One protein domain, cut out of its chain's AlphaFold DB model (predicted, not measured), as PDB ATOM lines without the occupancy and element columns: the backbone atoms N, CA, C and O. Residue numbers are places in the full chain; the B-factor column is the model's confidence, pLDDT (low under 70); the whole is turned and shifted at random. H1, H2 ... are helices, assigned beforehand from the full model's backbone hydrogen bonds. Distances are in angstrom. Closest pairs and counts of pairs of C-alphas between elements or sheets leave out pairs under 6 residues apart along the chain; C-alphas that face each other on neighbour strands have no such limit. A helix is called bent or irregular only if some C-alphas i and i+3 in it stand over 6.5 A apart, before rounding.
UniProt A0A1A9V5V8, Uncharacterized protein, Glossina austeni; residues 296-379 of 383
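Overview. This is residues 296 to 379 of the 383 residues of an uncharacterized protein of Glossina austeni (UniProt A0A1A9V5V8). What is the shape? A small head, made by helices H1, H2 and H3 and the first turns of H4, has one long arm: residues 359 to 379 of H4 stick out of it. Residues 344 to 351 of H4 pack on H2, while H3 also packs on H2 and H1 crosses near H4. What is it made of? The printed part has 84 residues with four named helices, H1 to H4 in order, and no named strand: all helix. How large is it? It is extended, with a radius of gyration of the C-alphas of 18.3 A and spans of 60 by 24 by 24 A.

Arrangement. How do the first helices stand? H1, residues 296 to 306, and H2, residues 314 to 322, only just touch, with 3 pairs of C-alphas within 8 A, the closest Thr 306 and Thr 320 at 7.0 A; the tilt is steep, 57 degrees, the same way. H2 touches H3, residues 329 to 338, closest at the C-alphas of Leu 319 and Ala 332, 6.7 A, at a steep tilt of 64 degrees, opposite ways. H1 and H3 are apart. Where does the last helix meet them? H4, residues 341 to 379, touches H2 with residues 344 to 351 alone, the closest C-alphas being those of Pro 314 and Tyr 347, 4.8 A, at a steep tilt of 63 degrees, opposite ways. H1 and H4 are close but not clearly touching, with the C-alphas of Met 299 and Leu 350 closest at 7.5 A, about perpendicular at 88 degrees. What do the backbones show? Every O i to N i+4 pair is within hydrogen-bond range in H1, H2 and H3, and 33 of 35 in H4.

Along the chain. Where do the ends lie? H1 begins at C-alpha 296, (-23.017, 31.074, 8.353), and H4 ends at C-alpha 379, (-12.805, 43.846, -33.790). How long and even is H4? It is 55.7 A from first to last C-alpha, with a kink of 30 degrees near residue 348, and it is irregular, but only just: C-alphas 343 and 346 are 7.0 A apart.

Size, cuts and confidence. How far does it reach? The two C-alphas farthest apart, those of Lys 338 and Lys 379, are 61.2 A apart. Are there cuts or long links? The printed part has no cut; the link from H3 to H4 is tight and the other two are short. Where is confidence low? The pLDDT is under 70 in residues 296 to 308, 323 to 329 and 367 to 379.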
ATOM      1  N   SER A 296     -22.935  29.634   8.609       61.31
ATOM      2  CA  SER A 296     -23.017  31.074   8.353       61.31
ATOM      3  C   SER A 296     -22.859  31.947   9.608       61.31
ATOM      4  O   SER A 296     -22.275  33.031   9.532       61.31
ATOM      5  N   THR A 297     -23.313  31.484  10.768       64.69
ATOM      6  CA  THR A 297     -23.197  32.206  12.042       64.69
ATOM      7  C   THR A 297     -21.775  32.151  12.597       64.69
ATOM      8  O   THR A 297     -21.257  33.173  13.048       64.69
ATOM      9  N   LEU A 298     -21.099  31.005  12.474       62.56
ATOM     10  CA  LEU A 298     -19.693  30.860  12.871       62.56
ATOM     11  C   LEU A 298     -18.769  31.726  12.000       62.56
ATOM     12  O   LEU A 298     -17.870  32.387  12.511       62.56
ATOM     13  N   MET A 299     -19.053  31.813  10.696       64.44
ATOM     14  CA  MET A 299     -18.389  32.744   9.773       64.44
ATOM     15  C   MET A 299     -18.573  34.212  10.174       64.44
ATOM     16  O   MET A 299     -17.614  34.989  10.168       64.44
ATOM     17  N   ARG A 300     -19.811  34.609  10.501       68.19
ATOM     18  CA  ARG A 300     -20.128  35.983  10.912       68.19
ATOM     19  C   ARG A 300     -19.420  36.332  12.214       68.19
ATOM     20  O   ARG A 300     -18.915  37.442  12.341       68.19
ATOM     21  N   GLU A 301     -19.351  35.389  13.147       63.81
ATOM     22  CA  GLU A 301     -18.656  35.560  14.419       63.81
ATOM     23  C   GLU A 301     -17.133  35.649  14.243       63.81
ATOM     24  O   GLU A 301     -16.495  36.578  14.735       63.81
ATOM     25  N   PHE A 302     -16.546  34.771  13.428       67.62
ATOM     26  CA  PHE A 302     -15.119  34.817  13.113       67.62
ATOM     27  C   PHE A 302     -14.711  36.167  12.509       67.62
ATOM     28  O   PHE A 302     -13.739  36.786  12.951       67.62
ATOM     29  N   ARG A 303     -15.487  36.670  11.537       68.38
ATOM     30  CA  ARG A 303     -15.225  37.973  10.910       68.38
ATOM     31  C   ARG A 303     -15.418  39.129  11.896       68.38
ATOM     32  O   ARG A 303     -14.632  40.071  11.862       68.38
ATOM     33  N   ARG A 304     -16.417  39.050  12.784       68.06
ATOM     34  CA  ARG A 304     -16.664  40.065  13.822       68.06
ATOM     35  C   ARG A 304     -15.497  40.170  14.806       68.06
ATOM     36  O   ARG A 304     -15.133  41.272  15.189       68.06
ATOM     37  N   ARG A 305     -14.914  39.033  15.200       61.28
ATOM     38  CA  ARG A 305     -13.832  38.974  16.197       61.28
ATOM     39  C   ARG A 305     -12.457  39.309  15.638       61.28
ATOM     40  O   ARG A 305     -11.658  39.926  16.327       61.28
ATOM     41  N   THR A 306     -12.166  38.866  14.417       64.12
ATOM     42  CA  THR A 306     -10.803  38.924  13.860       64.12
ATOM     43  C   THR A 306     -10.625  40.033  12.827       64.12
ATOM     44  O   THR A 306      -9.495  40.411  12.529       64.12
ATOM     45  N   GLY A 307     -11.718  40.540  12.243       65.38
ATOM     46  CA  GLY A 307     -11.682  41.495  11.133       65.38
ATOM     47  C   GLY A 307     -11.078  40.938   9.836       65.38
ATOM     48  O   GLY A 307     -10.932  41.684   8.870       65.38
ATOM     49  N   GLN A 308     -10.720  39.649   9.788       66.75
ATOM     50  CA  GLN A 308     -10.017  39.019   8.668       66.75
ATOM     51  C   GLN A 308     -10.871  37.939   7.988       66.75
ATOM     52  O   GLN A 308     -11.746  37.318   8.596       66.75
ATOM     53  N   GLU A 309     -10.625  37.720   6.693       74.12
ATOM     54  CA  GLU A 309     -11.199  36.582   5.969       74.12
ATOM     55  C   GLU A 309     -10.484  35.278   6.356       74.12
ATOM     56  O   GLU A 309      -9.265  35.289   6.553       74.12
ATOM     57  N   PRO A 310     -11.206  34.144   6.409       77.69
ATOM     58  CA  PRO A 310     -10.599  32.855   6.698       77.69
ATOM     59  C   PRO A 310      -9.543  32.461   5.663       77.69
ATOM     60  O   PRO A 310      -9.697  32.657   4.453       77.69
ATOM     61  N   THR A 311      -8.474  31.847   6.149       83.25
ATOM     62  CA  THR A 311      -7.400  31.274   5.348       83.25
ATOM     63  C   THR A 311      -7.779  29.896   4.811       83.25
ATOM     64  O   THR A 311      -8.663  29.223   5.337       83.25
ATOM     65  N   ILE A 312      -7.066  29.445   3.773       85.31
ATOM     66  CA  ILE A 312      -7.183  28.065   3.261       85.31
ATOM     67  C   ILE A 312      -6.581  27.055   4.238       85.31
ATOM     68  O   ILE A 312      -6.981  25.900   4.238       85.31
ATOM     69  N   ASP A 313      -5.644  27.475   5.084       86.56
ATOM     70  CA  ASP A 313      -5.090  26.606   6.114       86.56
ATOM     71  C   ASP A 313      -6.028  26.571   7.342       86.56
ATOM     72  O   ASP A 313      -6.259  27.622   7.958       86.56
ATOM     73  N   PRO A 314      -6.569  25.391   7.718       86.50
ATOM     74  CA  PRO A 314      -7.379  25.227   8.924       86.50
ATOM     75  C   PRO A 314      -6.638  25.614  10.210       86.50
ATOM     76  O   PRO A 314      -7.242  26.183  11.118       86.50
ATOM     77  N   PHE A 315      -5.335  25.338  10.297       84.94
ATOM     78  CA  PHE A 315      -4.533  25.655  11.474       84.94
ATOM     79  C   PHE A 315      -4.314  27.164  11.618       84.94
ATOM     80  O   PHE A 315      -4.370  27.681  12.730       84.94
ATOM     81  N   LEU A 316      -4.132  27.896  10.514       82.00
ATOM     82  CA  LEU A 316      -4.053  29.360  10.561       82.00
ATOM     83  C   LEU A 316      -5.384  29.991  10.993       82.00
ATOM     84  O   LEU A 316      -5.369  30.946  11.764       82.00
ATOM     85  N   ASN A 317      -6.531  29.432  10.590       85.31
ATOM     86  CA  ASN A 317      -7.836  29.876  11.099       85.31
ATOM     87  C   ASN A 317      -7.950  29.671  12.614       85.31
ATOM     88  O   ASN A 317      -8.399  30.561  13.335       85.31
ATOM     89  N   PHE A 318      -7.490  28.520  13.102       85.50
ATOM     90  CA  PHE A 318      -7.421  28.218  14.529       85.50
ATOM     91  C   PHE A 318      -6.451  29.130  15.289       85.50
ATOM     92  O   PHE A 318      -6.770  29.608  16.374       85.50
ATOM     93  N   LEU A 319      -5.288  29.431  14.712       80.25
ATOM     94  CA  LEU A 319      -4.341  30.386  15.282       80.25
ATOM     95  C   LEU A 319      -4.939  31.789  15.392       80.25
ATOM     96  O   LEU A 319      -4.718  32.460  16.395       80.25
ATOM     97  N   THR A 320      -5.685  32.236  14.383       76.25
ATOM     98  CA  THR A 320      -6.344  33.548  14.392       76.25
ATOM     99  C   THR A 320      -7.433  33.620  15.462       76.25
ATOM    100  O   THR A 320      -7.535  34.630  16.151       76.25
ATOM    101  N   ASP A 321      -8.182  32.537  15.670       75.06
ATOM    102  CA  ASP A 321      -9.161  32.420  16.760       75.06
ATOM    103  C   ASP A 321      -8.481  32.441  18.148       75.06
ATOM    104  O   ASP A 321      -8.920  33.112  19.081       75.06
ATOM    105  N   LEU A 322      -7.322  31.787  18.271       72.44
ATOM    106  CA  LEU A 322      -6.522  31.760  19.498       72.44
ATOM    107  C   LEU A 322      -5.757  33.059  19.811       72.44
ATOM    108  O   LEU A 322      -5.342  33.248  20.963       72.44
ATOM    109  N   ARG A 323      -5.547  33.953  18.833       60.59
ATOM    110  CA  ARG A 323      -4.775  35.209  18.983       60.59
ATOM    111  C   ARG A 323      -5.403  36.234  19.930       60.59
ATOM    112  O   ARG A 323      -4.756  37.226  20.236       60.59
ATOM    113  N   ALA A 324      -6.588  35.966  20.475       53.06
ATOM    114  CA  ALA A 324      -7.109  36.708  21.620       53.06
ATOM    115  C   ALA A 324      -6.473  36.297  22.970       53.06
ATOM    116  O   ALA A 324      -6.695  36.972  23.969       53.06
ATOM    117  N   SER A 325      -5.711  35.191  23.051       49.97
ATOM    118  CA  SER A 325      -5.232  34.670  24.349       49.97
ATOM    119  C   SER A 325      -3.911  33.886  24.363       49.97
ATOM    120  O   SER A 325      -3.475  33.486  25.443       49.97
ATOM    121  N   THR A 326      -3.244  33.638  23.227       52.53
ATOM    122  CA  THR A 326      -1.981  32.865  23.219       52.53
ATOM    123  C   THR A 326      -0.890  33.512  22.367       52.53
ATOM    124  O   THR A 326      -0.992  33.597  21.148       52.53
ATOM    125  N   ASN A 327       0.199  33.924  23.020       55.16
ATOM    126  CA  ASN A 327       1.323  34.630  22.392       55.16
ATOM    127  C   ASN A 327       2.395  33.697  21.775       55.16
ATOM    128  O   ASN A 327       3.457  34.172  21.387       55.16
ATOM    129  N   LEU A 328       2.161  32.376  21.671       69.31
ATOM    130  CA  LEU A 328       3.171  31.392  21.230       69.31
ATOM    131  C   LEU A 328       2.616  30.379  20.198       69.31
ATOM    132  O   LEU A 328       1.851  29.482  20.574       69.31
ATOM    133  N   PRO A 329       3.059  30.427  18.922       68.25
ATOM    134  CA  PRO A 329       2.638  29.496  17.862       68.25
ATOM    135  C   PRO A 329       2.871  28.010  18.181       68.25
ATOM    136  O   PRO A 329       2.080  27.152  17.791       68.25
ATOM    137  N   GLN A 330       3.920  27.696  18.949       73.19
ATOM    138  CA  GLN A 330       4.260  26.319  19.324       73.19
ATOM    139  C   GLN A 330       3.248  25.692  20.293       73.19
ATOM    140  O   GLN A 330       2.948  24.499  20.214       73.19
ATOM    141  N   ILE A 331       2.670  26.499  21.186       74.81
ATOM    142  CA  ILE A 331       1.638  26.043  22.126       74.81
ATOM    143  C   ILE A 331       0.346  25.742  21.364       74.81
ATOM    144  O   ILE A 331      -0.273  24.696  21.569       74.81
ATOM    145  N   ALA A 332      -0.021  26.617  20.427       78.31
ATOM    146  CA  ALA A 332      -1.165  26.399  19.556       78.31
ATOM    147  C   ALA A 332      -0.996  25.139  18.695       78.31
ATOM    148  O   ALA A 332      -1.929  24.348  18.596       78.31
ATOM    149  N   MET A 333       0.196  24.876  18.147       80.88
ATOM    150  CA  MET A 333       0.437  23.648  17.381       80.88
ATOM    151  C   MET A 333       0.272  22.382  18.232       80.88
ATOM    152  O   MET A 333      -0.373  21.426  17.799       80.88
ATOM    153  N   ARG A 334       0.787  22.373  19.469       81.25
ATOM    154  CA  ARG A 334       0.580  21.247  20.398       81.25
ATOM    155  C   ARG A 334      -0.901  21.037  20.719       81.25
ATOM    156  O   ARG A 334      -1.352  19.896  20.763       81.25
ATOM    157  N   ARG A 335      -1.663  22.120  20.900       81.25
ATOM    158  CA  ARG A 335      -3.113  22.063  21.142       81.25
ATOM    159  C   ARG A 335      -3.874  21.532  19.929       81.25
ATOM    160  O   ARG A 335      -4.684  20.629  20.080       81.25
ATOM    161  N   TRP A 336      -3.558  22.026  18.735       84.62
ATOM    162  CA  TRP A 336      -4.159  21.568  17.484       84.62
ATOM    163  C   TRP A 336      -3.972  20.064  17.270       84.62
ATOM    164  O   TRP A 336      -4.914  19.369  16.902       84.62
ATOM    165  N   ARG A 337      -2.778  19.530  17.554       87.75
ATOM    166  CA  ARG A 337      -2.515  18.086  17.434       87.75
ATOM    167  C   ARG A 337      -3.401  17.251  18.360       87.75
ATOM    168  O   ARG A 337      -3.859  16.200  17.938       87.75
ATOM    169  N   LYS A 338      -3.687  17.752  19.566       85.88
ATOM    170  CA  LYS A 338      -4.507  17.067  20.577       85.88
ATOM    171  C   LYS A 338      -6.023  17.204  20.373       85.88
ATOM    172  O   LYS A 338      -6.764  16.478  21.020       85.88
ATOM    173  N   MET A 339      -6.489  18.114  19.516       84.62
ATOM    174  CA  MET A 339      -7.923  18.287  19.242       84.62
ATOM    175  C   MET A 339      -8.495  17.116  18.436       84.62
ATOM    176  O   MET A 339      -7.866  16.637  17.485       84.62
ATOM    177  N   SER A 340      -9.722  16.727  18.767       89.75
ATOM    178  CA  SER A 340     -10.520  15.763  18.009       89.75
ATOM    179  C   SER A 340     -10.922  16.306  16.633       89.75
ATOM    180  O   SER A 340     -10.886  17.513  16.369       89.75
ATOM    181  N   ASP A 341     -11.344  15.422  15.728       85.19
ATOM    182  CA  ASP A 341     -11.806  15.846  14.404       85.19
ATOM    183  C   ASP A 341     -13.080  16.690  14.451       85.19
ATOM    184  O   ASP A 341     -13.212  17.620  13.655       85.19
ATOM    185  N   ALA A 342     -13.961  16.441  15.422       81.88
ATOM    186  CA  ALA A 342     -15.147  17.262  15.662       81.88
ATOM    187  C   ALA A 342     -14.776  18.699  16.069       81.88
ATOM    188  O   ALA A 342     -15.386  19.663  15.611       81.88
ATOM    189  N   GLU A 343     -13.729  18.865  16.879       80.81
ATOM    190  CA  GLU A 343     -13.225  20.185  17.270       80.81
ATOM    191  C   GLU A 343     -12.487  20.895  16.129       80.81
ATOM    192  O   GLU A 343     -12.509  22.122  16.039       80.81
ATOM    193  N   LYS A 344     -11.851  20.136  15.227       85.88
ATOM    194  CA  LYS A 344     -11.186  20.676  14.029       85.88
ATOM    195  C   LYS A 344     -12.163  20.989  12.890       85.88
ATOM    196  O   LYS A 344     -11.835  21.807  12.029       85.88
ATOM    197  N   ALA A 345     -13.336  20.355  12.868       85.50
ATOM    198  CA  ALA A 345     -14.350  20.480  11.822       85.50
ATOM    199  C   ALA A 345     -14.681  21.931  11.424       85.50
ATOM    200  O   ALA A 345     -14.583  22.227  10.232       85.50
ATOM    201  N   PRO A 346     -14.978  22.868  12.351       82.75
ATOM    202  CA  PRO A 346     -15.287  24.245  11.968       82.75
ATOM    203  C   PRO A 346     -14.138  24.900  11.192       82.75
ATOM    204  O   PRO A 346     -14.364  25.492  10.140       82.75
ATOM    205  N   TYR A 347     -12.892  24.724  11.633       86.00
ATOM    206  CA  TYR A 347     -11.723  25.302  10.966       86.00
ATOM    207  C   TYR A 347     -11.443  24.666   9.595       86.00
ATOM    208  O   TYR A 347     -11.015  25.360   8.668       86.00
ATOM    209  N   LYS A 348     -11.722  23.363   9.436       86.94
ATOM    210  CA  LYS A 348     -11.649  22.663   8.140       86.94
ATOM    211  C   LYS A 348     -12.729  23.164   7.171       86.94
ATOM    212  O   LYS A 348     -12.448  23.353   5.988       86.94
ATOM    213  N   THR A 349     -13.940  23.423   7.653       86.38
ATOM    214  CA  THR A 349     -15.036  23.970   6.839       86.38
ATOM    215  C   THR A 349     -14.741  25.402   6.386       86.38
ATOM    216  O   THR A 349     -14.881  25.714   5.200       86.38
ATOM    217  N   LEU A 350     -14.213  26.244   7.283       84.25
ATOM    218  CA  LEU A 350     -13.721  27.590   6.952       84.25
ATOM    219  C   LEU A 350     -12.682  27.556   5.820       84.25
ATOM    220  O   LEU A 350     -12.789  28.301   4.842       84.25
ATOM    221  N   ALA A 351     -11.712  26.646   5.925       88.12
ATOM    222  CA  ALA A 351     -10.677  26.429   4.922       88.12
ATOM    223  C   ALA A 351     -11.240  26.013   3.553       88.12
ATOM    224  O   ALA A 351     -10.894  26.617   2.532       88.12
ATOM    225  N   LYS A 352     -12.162  25.038   3.519       87.94
ATOM    226  CA  LYS A 352     -12.834  24.602   2.280       87.94
ATOM    227  C   LYS A 352     -13.579  25.752   1.606       87.94
ATOM    228  O   LYS A 352     -13.487  25.932   0.392       87.94
ATOM    229  N   ARG A 353     -14.274  26.585   2.383       83.00
ATOM    230  CA  ARG A 353     -14.995  27.752   1.858       83.00
ATOM    231  C   ARG A 353     -14.047  28.804   1.283       83.00
ATOM    232  O   ARG A 353     -14.326  29.362   0.220       83.00
ATOM    233  N   ALA A 354     -12.919  29.059   1.944       85.12
ATOM    234  CA  ALA A 354     -11.881  29.946   1.424       85.12
ATOM    235  C   ALA A 354     -11.311  29.421   0.093       85.12
ATOM    236  O   ALA A 354     -11.119  30.192  -0.850       85.12
ATOM    237  N   GLN A 355     -11.112  28.105  -0.023       88.25
ATOM    238  CA  GLN A 355     -10.666  27.458  -1.256       88.25
ATOM    239  C   GLN A 355     -11.694  27.597  -2.389       88.25
ATOM    240  O   GLN A 355     -11.334  28.027  -3.486       88.25
ATOM    241  N   LEU A 356     -12.975  27.332  -2.112       87.00
ATOM    242  CA  LEU A 356     -14.080  27.515  -3.062       87.00
ATOM    243  C   LEU A 356     -14.169  28.958  -3.568       87.00
ATOM    244  O   LEU A 356     -14.240  29.177  -4.776       87.00
ATOM    245  N   LYS A 357     -14.066  29.954  -2.677       85.56
ATOM    246  CA  LYS A 357     -14.030  31.371  -3.077       85.56
ATOM    247  C   LYS A 357     -12.862  31.677  -4.019       85.56
ATOM    248  O   LYS A 357     -13.043  32.396  -5.002       85.56
ATOM    249  N   ARG A 358     -11.662  31.136  -3.759       84.56
ATOM    250  CA  ARG A 358     -10.504  31.330  -4.654       84.56
ATOM    251  C   ARG A 358     -10.719  30.672  -6.016       84.56
ATOM    252  O   ARG A 358     -10.345  31.262  -7.027       84.56
ATOM    253  N   LEU A 359     -11.329  29.488  -6.058       85.94
ATOM    254  CA  LEU A 359     -11.663  28.804  -7.311       85.94
ATOM    255  C   LEU A 359     -12.697  29.592  -8.124       85.94
ATOM    256  O   LEU A 359     -12.476  29.835  -9.307       85.94
ATOM    257  N   GLN A 360     -13.758  30.082  -7.481       87.06
ATOM    258  CA  GLN A 360     -14.758  30.942  -8.121       87.06
ATOM    259  C   GLN A 360     -14.137  32.243  -8.649       87.06
ATOM    260  O   GLN A 360     -14.424  32.661  -9.769       87.06
ATOM    261  N   ALA A 361     -13.229  32.868  -7.894       84.25
ATOM    262  CA  ALA A 361     -12.509  34.055  -8.349       84.25
ATOM    263  C   ALA A 361     -11.639  33.769  -9.589       84.25
ATOM    264  O   ALA A 361     -11.627  34.572 -10.525       84.25
ATOM    265  N   LYS A 362     -10.959  32.612  -9.634       82.75
ATOM    266  CA  LYS A 362     -10.185  32.170 -10.807       82.75
ATOM    267  C   LYS A 362     -11.080  31.910 -12.020       82.75
ATOM    268  O   LYS A 362     -10.772  32.400 -13.103       82.75
ATOM    269  N   GLN A 363     -12.204  31.215 -11.841       81.94
ATOM    270  CA  GLN A 363     -13.180  30.976 -12.912       81.94
ATOM    271  C   GLN A 363     -13.749  32.290 -13.460       81.94
ATOM    272  O   GLN A 363     -13.811  32.487 -14.673       81.94
ATOM    273  N   ASN A 364     -14.086  33.235 -12.580       79.25
ATOM    274  CA  ASN A 364     -14.578  34.553 -12.973       79.25
ATOM    275  C   ASN A 364     -13.513  35.383 -13.705       79.25
ATOM    276  O   ASN A 364     -13.847  36.089 -14.658       79.25
ATOM    277  N   LYS A 365     -12.239  35.284 -13.306       77.62
ATOM    278  CA  LYS A 365     -11.119  35.919 -14.019       77.62
ATOM    279  C   LYS A 365     -10.946  35.320 -15.419       77.62
ATOM    280  O   LYS A 365     -10.958  36.072 -16.388       77.62
ATOM    281  N   GLY A 366     -10.940  33.990 -15.535       73.12
ATOM    282  CA  GLY A 366     -10.866  33.300 -16.826       73.12
ATOM    283  C   GLY A 366     -12.056  33.612 -17.744       73.12
ATOM    284  O   GLY A 366     -11.880  33.818 -18.942       73.12
ATOM    285  N   ARG A 367     -13.274  33.747 -17.198       69.25
ATOM    286  CA  ARG A 367     -14.456  34.167 -17.972       69.25
ATOM    287  C   ARG A 367     -14.343  35.615 -18.460       69.25
ATOM    288  O   ARG A 367     -14.756  35.905 -19.579       69.25
ATOM    289  N   LYS A 368     -13.777  36.524 -17.655       69.44
ATOM    290  CA  LYS A 368     -13.512  37.918 -18.060       69.44
ATOM    291  C   LYS A 368     -12.420  38.008 -19.130       69.44
ATOM    292  O   LYS A 368     -12.572  38.784 -20.066       69.44
ATOM    293  N   GLU A 369     -11.366  37.205 -19.028       68.81
ATOM    294  CA  GLU A 369     -10.289  37.137 -20.027       68.81
ATOM    295  C   GLU A 369     -10.779  36.547 -21.354       68.81
ATOM    296  O   GLU A 369     -10.536  37.139 -22.403       68.81
ATOM    297  N   LYS A 370     -11.578  35.470 -21.325       67.31
ATOM    298  CA  LYS A 370     -12.230  34.929 -22.530       67.31
ATOM    299  C   LYS A 370     -13.162  35.947 -23.192       67.31
ATOM    300  O   LYS A 370     -13.106  36.115 -24.403       67.31
ATOM    301  N   LYS A 371     -13.967  36.684 -22.412       65.12
ATOM    302  CA  LYS A 371     -14.815  37.766 -22.946       65.12
ATOM    303  C   LYS A 371     -13.999  38.897 -23.580       65.12
ATOM    304  O   LYS A 371     -14.400  39.398 -24.624       65.12
ATOM    305  N   LYS A 372     -12.858  39.279 -22.993       63.44
ATOM    306  CA  LYS A 372     -11.938  40.258 -23.599       63.44
ATOM    307  C   LYS A 372     -11.349  39.741 -24.914       63.44
ATOM    308  O   LYS A 372     -11.387  40.464 -25.897       63.44
ATOM    309  N   CYS A 373     -10.902  38.484 -24.958       61.66
ATOM    310  CA  CYS A 373     -10.358  37.860 -26.167       61.66
ATOM    311  C   CYS A 373     -11.398  37.765 -27.303       61.66
ATOM    312  O   CYS A 373     -11.108  38.153 -28.431       61.66
ATOM    313  N   CYS A 374     -12.641  37.360 -27.005       61.00
ATOM    314  CA  CYS A 374     -13.734  37.363 -27.988       61.00
ATOM    315  C   CYS A 374     -14.048  38.774 -28.514       61.00
ATOM    316  O   CYS A 374     -14.338  38.934 -29.694       61.00
ATOM    317  N   CYS A 375     -13.971  39.799 -27.660       60.00
ATOM    318  CA  CYS A 375     -14.226  41.185 -28.051       60.00
ATOM    319  C   CYS A 375     -13.081  41.776 -28.897       60.00
ATOM    320  O   CYS A 375     -13.344  42.538 -29.821       60.00
ATOM    321  N   CYS A 376     -11.827  41.382 -28.642       56.94
ATOM    322  CA  CYS A 376     -10.683  41.714 -29.497       56.94
ATOM    323  C   CYS A 376     -10.781  41.015 -30.862       56.94
ATOM    324  O   CYS A 376     -10.645  41.671 -31.886       56.94
ATOM    325  N   ARG A 377     -11.118  39.719 -30.890       55.00
ATOM    326  CA  ARG A 377     -11.249  38.943 -32.135       55.00
ATOM    327  C   ARG A 377     -12.407  39.413 -33.023       55.00
ATOM    328  O   ARG A 377     -12.284  39.380 -34.236       55.00
ATOM    329  N   ALA A 378     -13.504  39.888 -32.431       58.00
ATOM    330  CA  ALA A 378     -14.619  40.484 -33.170       58.00
ATOM    331  C   ALA A 378     -14.306  41.878 -33.748       58.00
ATOM    332  O   ALA A 378     -14.991  42.311 -34.670       58.00
ATOM    333  N   LYS A 379     -13.298  42.584 -33.214       57.53
ATOM    334  CA  LYS A 379     -12.805  43.846 -33.790       57.53
ATOM    335  C   LYS A 379     -11.846  43.601 -34.958       57.53
ATOM    336  O   LYS A 379     -11.961  44.288 -35.954       57.53
TER     337      LYS A 379